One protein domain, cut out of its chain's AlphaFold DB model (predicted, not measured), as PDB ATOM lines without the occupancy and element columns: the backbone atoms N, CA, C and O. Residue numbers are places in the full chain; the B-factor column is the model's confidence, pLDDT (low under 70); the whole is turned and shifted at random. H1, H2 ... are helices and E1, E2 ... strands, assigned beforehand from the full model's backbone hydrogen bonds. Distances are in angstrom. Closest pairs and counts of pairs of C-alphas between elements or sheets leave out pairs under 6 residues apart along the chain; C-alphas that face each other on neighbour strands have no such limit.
ATOM      1  N   TYR A  87     -33.078  84.778  65.466       97.06
ATOM      2  CA  TYR A  87     -31.948  85.688  65.542       97.06
ATOM      3  C   TYR A  87     -32.289  86.982  64.810       97.06
ATOM      4  O   TYR A  87     -33.006  86.980  63.810       97.06
ATOM      5  N   THR A  88     -31.755  88.101  65.296       97.69
ATOM      6  CA  THR A  88     -31.844  89.390  64.601       97.69
ATOM      7  C   THR A  88     -30.446  89.870  64.225       97.69
ATOM      8  O   THR A  88     -29.563  89.925  65.080       97.69
ATOM      9  N   TYR A  89     -30.233  90.231  62.957       97.69
ATOM     10  CA  TYR A  89     -28.970  90.813  62.487       97.69
ATOM     11  C   TYR A  89     -29.216  91.885  61.427       97.69
ATOM     12  O   TYR A  89     -29.958  91.649  60.479       97.69
ATOM     13  N   LYS A  90     -28.633  93.082  61.595       96.75
ATOM     14  CA  LYS A  90     -28.891  94.258  60.737       96.75
ATOM     15  C   LYS A  90     -30.389  94.448  60.424       96.75
ATOM     16  O   LYS A  90     -30.782  94.618  59.274       96.75
ATOM     17  N   ASN A  91     -31.236  94.365  61.454       97.31
ATOM     18  CA  ASN A  91     -32.703  94.446  61.368       97.31
ATOM     19  C   ASN A  91     -33.399  93.339  60.545       97.31
ATOM     20  O   ASN A  91     -34.586  93.468  60.266       97.31
ATOM     21  N   ASN A  92     -32.702  92.277  60.137       98.12
ATOM     22  CA  ASN A  92     -33.295  91.096  59.503       98.12
ATOM     23  C   ASN A  92     -33.655  90.067  60.577       98.12
ATOM     24  O   ASN A  92     -32.950  89.969  61.582       98.12
ATOM     25  N   LEU A  93     -34.699  89.278  60.331       98.44
ATOM     26  CA  LEU A  93     -35.045  88.107  61.133       98.44
ATOM     27  C   LEU A  93     -34.510  86.856  60.447       98.44
ATOM     28  O   LEU A  93     -34.737  86.653  59.256       98.44
ATOM     29  N   ILE A  94     -33.818  86.025  61.214       98.12
ATOM     30  CA  ILE A  94     -33.370  84.706  60.794       98.12
ATOM     31  C   ILE A  94     -33.960  83.705  61.776       98.12
ATOM     32  O   ILE A  94     -33.744  83.846  62.976       98.12
ATOM     33  N   ILE A  95     -34.701  82.715  61.300       97.25
ATOM     34  CA  ILE A  95     -35.213  81.623  62.137       97.25
ATOM     35  C   ILE A  95     -34.493  80.367  61.693       97.25
ATOM     36  O   ILE A  95     -34.511  80.061  60.508       97.25
ATOM     37  N   VAL A  96     -33.831  79.676  62.614       96.00
ATOM     38  CA  VAL A  96     -33.127  78.431  62.307       96.00
ATOM     39  C   VAL A  96     -33.930  77.264  62.855       96.00
ATOM     40  O   VAL A  96     -34.360  77.283  64.001       96.00
ATOM     41  N   HIS A  97     -34.084  76.229  62.044       91.62
ATOM     42  CA  HIS A  97     -34.759  74.992  62.405       91.62
ATOM     43  C   HIS A  97     -33.802  73.818  62.185       91.62
ATOM     44  O   HIS A  97     -33.151  73.735  61.140       91.62
ATOM     45  N   GLN A  98     -33.703  72.918  63.166       89.81
ATOM     46  CA  GLN A  98     -32.910  71.696  63.052       89.81
ATOM     47  C   GLN A  98     -33.796  70.463  62.903       89.81
ATOM     48  O   GLN A  98     -34.623  70.176  63.763       89.81
ATOM     49  N   GLU A  99     -33.535  69.684  61.858       89.06
ATOM     50  CA  GLU A  99     -34.189  68.404  61.603       89.06
ATOM     51  C   GLU A  99     -33.181  67.421  61.014       89.06
ATOM     52  O   GLU A  99     -32.425  67.758  60.105       89.06
ATOM     53  N   ALA A 100     -33.151  66.191  61.537       88.56
ATOM     54  CA  ALA A 100     -32.292  65.112  61.038       88.56
ATOM     55  C   ALA A 100     -30.811  65.522  60.834       88.56
ATOM     56  O   ALA A 100     -30.207  65.206  59.810       88.56
ATOM     57  N   GLN A 101     -30.229  66.233  61.814       88.19
ATOM     58  CA  GLN A 101     -28.850  66.769  61.785       88.19
ATOM     59  C   GLN A 101     -28.578  67.794  60.668       88.19
ATOM     60  O   GLN A 101     -27.430  68.060  60.313       88.19
ATOM     61  N   LYS A 102     -29.636  68.379  60.106       92.75
ATOM     62  CA  LYS A 102     -29.579  69.457  59.122       92.75
ATOM     63  C   LYS A 102     -30.187  70.713  59.727       92.75
ATOM     64  O   LYS A 102     -31.210  70.655  60.400       92.75
ATOM     65  N   ALA A 103     -29.558  71.848  59.466       93.38
ATOM     66  CA  ALA A 103     -30.048  73.175  59.786       93.38
ATOM     67  C   ALA A 103     -30.633  73.821  58.524       93.38
ATOM     68  O   ALA A 103     -29.939  74.019  57.520       93.38
ATOM     69  N   PHE A 104     -31.913  74.153  58.618       94.44
ATOM     70  CA  PHE A 104     -32.670  74.967  57.678       94.44
ATOM     71  C   PHE A 104     -32.870  76.351  58.280       94.44
ATOM     72  O   PHE A 104     -32.740  76.532  59.493       94.44
ATOM     73  N   TYR A 105     -33.194  77.330  57.442       96.56
ATOM     74  CA  TYR A 105     -33.483  78.663  57.934       96.56
ATOM     75  C   TYR A 105     -34.499  79.392  57.075       96.56
ATOM     76  O   TYR A 105     -34.541  79.224  55.857       96.56
ATOM     77  N   ASP A 106     -35.244  80.263  57.739       96.81
ATOM     78  CA  ASP A 106     -35.996  81.333  57.112       96.81
ATOM     79  C   ASP A 106     -35.245  82.651  57.296       96.81
ATOM     80  O   ASP A 106     -34.605  82.884  58.326       96.81
ATOM     81  N   HIS A 107     -35.340  83.539  56.309       97.56
ATOM     82  CA  HIS A 107     -34.727  84.864  56.348       97.56
ATOM     83  C   HIS A 107     -35.737  85.909  55.887       97.56
ATOM     84  O   HIS A 107     -36.165  85.903  54.736       97.56
ATOM     85  N   TYR A 108     -36.095  86.832  56.778       97.94
ATOM     86  CA  TYR A 108     -37.037  87.913  56.509       97.94
ATOM     87  C   TYR A 108     -36.344  89.288  56.553       97.94
ATOM     88  O   TYR A 108     -35.718  89.632  57.568       97.94
ATOM     89  N   PRO A 109     -36.447  90.096  55.479       97.12
ATOM     90  CA  PRO A 109     -35.898  91.449  55.440       97.12
ATOM     91  C   PRO A 109     -36.621  92.415  56.389       97.12
ATOM     92  O   PRO A 109     -37.808  92.240  56.648       97.12
ATOM     93  N   PRO A 110     -35.999  93.541  56.789       97.31
ATOM     94  CA  PRO A 110     -36.533  94.445  57.819       97.31
ATOM     95  C   PRO A 110     -37.945  95.001  57.588       97.31
ATOM     96  O   PRO A 110     -38.563  95.505  58.519       97.31
ATOM     97  N   LYS A 111     -38.446  94.988  56.349       95.62
ATOM     98  CA  LYS A 111     -39.728  95.606  55.967       95.62
ATOM     99  C   LYS A 111     -40.696  94.642  55.282       95.62
ATOM    100  O   LYS A 111     -41.718  95.092  54.775       95.62
ATOM    101  N   LYS A 112     -40.364  93.350  55.182       94.62
ATOM    102  CA  LYS A 112     -41.178  92.362  54.457       94.62
ATOM    103  C   LYS A 112     -41.167  91.026  55.185       94.62
ATOM    104  O   LYS A 112     -40.106  90.548  55.563       94.62
ATOM    105  N   LEU A 113     -42.328  90.384  55.291       95.12
ATOM    106  CA  LEU A 113     -42.438  89.002  55.772       95.12
ATOM    107  C   LEU A 113     -42.397  87.975  54.634       95.12
ATOM    108  O   LEU A 113     -42.953  86.890  54.735       95.12
ATOM    109  N   THR A 114     -41.692  88.297  53.551       94.81
ATOM    110  CA  THR A 114     -41.372  87.333  52.498       94.81
ATOM    111  C   THR A 114     -40.062  86.645  52.855       94.81
ATOM    112  O   THR A 114     -39.054  87.326  53.044       94.81
ATOM    113  N   ASN A 115     -40.076  85.314  52.939       95.50
ATOM    114  CA  ASN A 115     -38.862  84.536  53.153       95.50
ATOM    115  C   ASN A 115     -37.959  84.634  51.912       95.50
ATOM    116  O   ASN A 115     -38.385  84.293  50.809       95.50
ATOM    117  N   ILE A 116     -36.732  85.113  52.099       96.25
ATOM    118  CA  ILE A 116     -35.704  85.256  51.059       96.25
ATOM    119  C   ILE A 116     -34.530  84.290  51.259       96.25
ATOM    120  O   ILE A 116     -33.464  84.492  50.674       96.25
ATOM    121  N   ALA A 117     -34.693  83.268  52.104       95.75
ATOM    122  CA  ALA A 117     -33.658  82.273  52.338       95.75
ATOM    123  C   ALA A 117     -33.220  81.625  51.017       95.75
ATOM    124  O   ALA A 117     -34.028  81.123  50.231       95.75
ATOM    125  N   ALA A 118     -31.911  81.620  50.776       92.94
ATOM    126  CA  ALA A 118     -31.326  80.832  49.705       92.94
ATOM    127  C   ALA A 118     -31.491  79.332  50.019       92.94
ATOM    128  O   ALA A 118     -31.380  78.958  51.192       92.94
ATOM    129  N   PRO A 119     -31.670  78.466  49.002       90.56
ATOM    130  CA  PRO A 119     -31.844  77.023  49.168       90.56
ATOM    131  C   PRO A 119     -30.522  76.351  49.576       90.56
ATOM    132  O   PRO A 119     -29.873  75.659  48.792       90.56
ATOM    133  N   LYS A 120     -30.089  76.599  50.812       94.00
ATOM    134  CA  LYS A 120     -28.844  76.107  51.393       94.00
ATOM    135  C   LYS A 120     -29.135  75.422  52.721       94.00
ATOM    136  O   LYS A 120     -29.852  75.956  53.558       94.00
ATOM    137  N   ILE A 121     -28.538  74.250  52.894       93.25
ATOM    138  CA  ILE A 121     -28.641  73.437  54.102       93.25
ATOM    139  C   ILE A 121     -27.301  73.497  54.829       93.25
ATOM    140  O   ILE A 121     -26.243  73.457  54.196       93.25
ATOM    141  N   PHE A 122     -27.354  73.589  56.151       95.44
ATOM    142  CA  PHE A 122     -26.180  73.627  57.016       95.44
ATOM    143  C   PHE A 122     -26.149  72.408  57.932       95.44
ATOM    144  O   PHE A 122     -27.158  71.735  58.121       95.44
ATOM    145  N   THR A 123     -24.992  72.120  58.519       93.12
ATOM    146  CA  THR A 123     -24.867  71.073  59.543       93.12
ATOM    147  C   THR A 123     -25.217  71.615  60.926       93.12
ATOM    148  O   THR A 123     -25.778  70.901  61.749       93.12
ATOM    149  N   THR A 124     -24.929  72.896  61.184       93.06
ATOM    150  CA  THR A 124     -25.210  73.540  62.469       93.06
ATOM    151  C   THR A 124     -25.915  74.883  62.297       93.06
ATOM    152  O   THR A 124     -25.789  75.558  61.270       93.06
ATOM    153  N   ALA A 125     -26.626  75.308  63.343       92.50
ATOM    154  CA  ALA A 125     -27.229  76.638  63.391       92.50
ATOM    155  C   ALA A 125     -26.175  77.754  63.316       92.50
ATOM    156  O   ALA A 125     -26.397  78.775  62.669       92.50
ATOM    157  N   ASN A 126     -25.006  77.550  63.929       94.25
ATOM    158  CA  ASN A 126     -23.937  78.543  63.936       94.25
ATOM    159  C   ASN A 126     -23.370  78.782  62.528       94.25
ATOM    160  O   ASN A 126     -23.187  79.932  62.131       94.25
ATOM    161  N   ASP A 127     -23.161  77.718  61.746       95.31
ATOM    162  CA  ASP A 127     -22.702  77.835  60.355       95.31
ATOM    163  C   ASP A 127     -23.711  78.598  59.496       95.31
ATOM    164  O   ASP A 127     -23.333  79.465  58.705       95.31
ATOM    165  N   CYS A 128     -25.001  78.309  59.700       96.06
ATOM    166  CA  CYS A 128     -26.090  79.022  59.050       96.06
ATOM    167  C   CYS A 128     -26.037  80.522  59.361       96.06
ATOM    168  O   CYS A 128     -25.977  81.349  58.450       96.06
ATOM    169  N   ILE A 129     -26.006  80.886  60.645       95.94
ATOM    170  CA  ILE A 129     -25.996  82.289  61.071       95.94
ATOM    171  C   ILE A 129     -24.752  83.022  60.568       95.94
ATOM    172  O   ILE A 129     -24.875  84.134  60.056       95.94
ATOM    173  N   ASN A 130     -23.568  82.417  60.659       96.75
ATOM    174  CA  ASN A 130     -22.333  83.044  60.186       96.75
ATOM    175  C   ASN A 130     -22.355  83.283  58.674       96.75
ATOM    176  O   ASN A 130     -21.927  84.341  58.211       96.75
ATOM    177  N   TRP A 131     -22.904  82.342  57.903       97.00
ATOM    178  CA  TRP A 131     -23.056  82.507  56.462       97.00
ATOM    179  C   TRP A 131     -24.034  83.636  56.111       97.00
ATOM    180  O   TRP A 131     -23.711  84.472  55.264       97.00
ATOM    181  N   VAL A 132     -25.188  83.713  56.788       96.69
ATOM    182  CA  VAL A 132     -26.163  84.797  56.569       96.69
ATOM    183  C   VAL A 132     -25.566  86.156  56.944       96.69
ATOM    184  O   VAL A 132     -25.686  87.105  56.169       96.69
ATOM    185  N   LYS A 133     -24.864  86.256  58.083       97.12
ATOM    186  CA  LYS A 133     -24.164  87.486  58.493       97.12
ATOM    187  C   LYS A 133     -23.151  87.932  57.446       97.12
ATOM    188  O   LYS A 133     -23.209  89.073  57.007       97.12
ATOM    189  N   ALA A 134     -22.302  87.019  56.974       96.81
ATOM    190  CA  ALA A 134     -21.319  87.321  55.939       96.81
ATOM    191  C   ALA A 134     -21.968  87.807  54.630       96.81
ATOM    192  O   ALA A 134     -21.413  88.675  53.963       96.81
ATOM    193  N   GLY A 135     -23.139  87.273  54.263       95.19
ATOM    194  CA  GLY A 135     -23.925  87.769  53.131       95.19
ATOM    195  C   GLY A 135     -24.466  89.184  53.360       95.19
ATOM    196  O   GLY A 135     -24.344  90.037  52.487       95.19
ATOM    197  N   LEU A 136     -25.006  89.452  54.551       95.44
ATOM    198  CA  LEU A 136     -25.512  90.770  54.954       95.44
ATOM    199  C   LEU A 136     -24.406  91.810  55.202       95.44
ATOM    200  O   LEU A 136     -24.700  92.998  55.273       95.44
ATOM    201  N   ASP A 137     -23.153  91.396  55.385       96.50
ATOM    202  CA  ASP A 137     -22.008  92.296  55.572       96.50
ATOM    203  C   ASP A 137     -21.374  92.774  54.272       96.50
ATOM    204  O   ASP A 137     -20.715  93.810  54.262       96.50
ATOM    205  N   ARG A 138     -21.597  92.045  53.177       92.81
ATOM    206  CA  ARG A 138     -21.113  92.409  51.838       92.81
ATOM    207  C   ARG A 138     -22.073  93.324  51.075       92.81
ATOM    208  O   ARG A 138     -21.665  93.884  50.062       92.81
ATOM    209  N   ASN A 139     -23.312  93.434  51.553       73.19
ATOM    210  CA  ASN A 139     -24.391  94.247  50.992       73.19
ATOM    211  C   ASN A 139     -24.663  95.465  51.878       73.19
ATOM    212  O   ASN A 139     -25.061  96.503  51.311       73.19
TER     213      ASN A 139
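What this domain is: This is residues 87 to 139 of the 139 residues of an uncharacterized protein of Moorea sp. SIO2B7 (UniProt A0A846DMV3). A small antiparallel sheet, made by the long hairpin of E2 and E3 with the short strand E1 folded back beside E2, has the single helix H1 over one face, running along the strands. A long loop, residues 109 to 124, leaves the end of E3 and swings past the E3 side of the sheet to reach the beginning of H1. The printed part has 53 residues, with three named strands and one named helix in the order E1, E2, E3, H1 along the chain; the sheet order is E1 - E2 - E3, and the class is mixed, helices and strands. The whole is compact, with a radius of gyration of the C-alphas of 10.6 A, and the C-alphas span 32 by 22 by 18 A.

How they stand to each other: The inner strand is E2, residues 92 to 99, between the edge strands E1, residues 87 to 89, and E3, residues 102 to 108. The three form a meander, each strand the antiparallel neighbour of the one before. E2 and E3 are a hairpin with 158 degrees between their directions; N 97 and O 104 are 2.9 A apart and N 106 and O 95 are 2.9 A apart, both within hydrogen-bond range. E1 and E2 are a hairpin at 144 degrees, with N 87 and O 94 within hydrogen-bond range at 2.7 A. E1 and E3 are apart. H1, residues 125 to 138, is on the sheet at a height of 9.2 A, giving two layers, a helix on one face of a sheet. It lies over E2, with 10 of its 14 C-alphas falling on E2 and 2 on E3, and runs along the strands at 24 degrees to E2 on the local plane. The closest C-alphas of H1 and E3 are those of Ala 125 and Ala 103, 5.7 A apart; those of H1 and E2 are Ala 125 and Val 96, 6.3 A apart. In H1 every O i to N i+4 pair is within hydrogen-bond range.

Where its parts are: E2 is 22.8 A long from first to last C-alpha, E3 20.1 A, H1 20.5 A and E1 6.7 A. E1 begins at C-alpha 87, (-31.948, 85.688, 65.542). E2 ends at C-alpha 99, (-34.189, 68.404, 61.603). H1 ends at C-alpha 138, (-21.113, 92.409, 51.838).

The domain as a whole: The two C-alphas farthest apart are those of Ala 100 and Asn 139, 31.8 A. The links E1 to E2 and E2 to E3 are tight, with 2 residues each; the link E3 to H1 is long, with 16. The printed part has no cut and ends at residue 139, the chain's last residue. The mean pLDDT of the printed part is 94.7, and no printed residue is under 70.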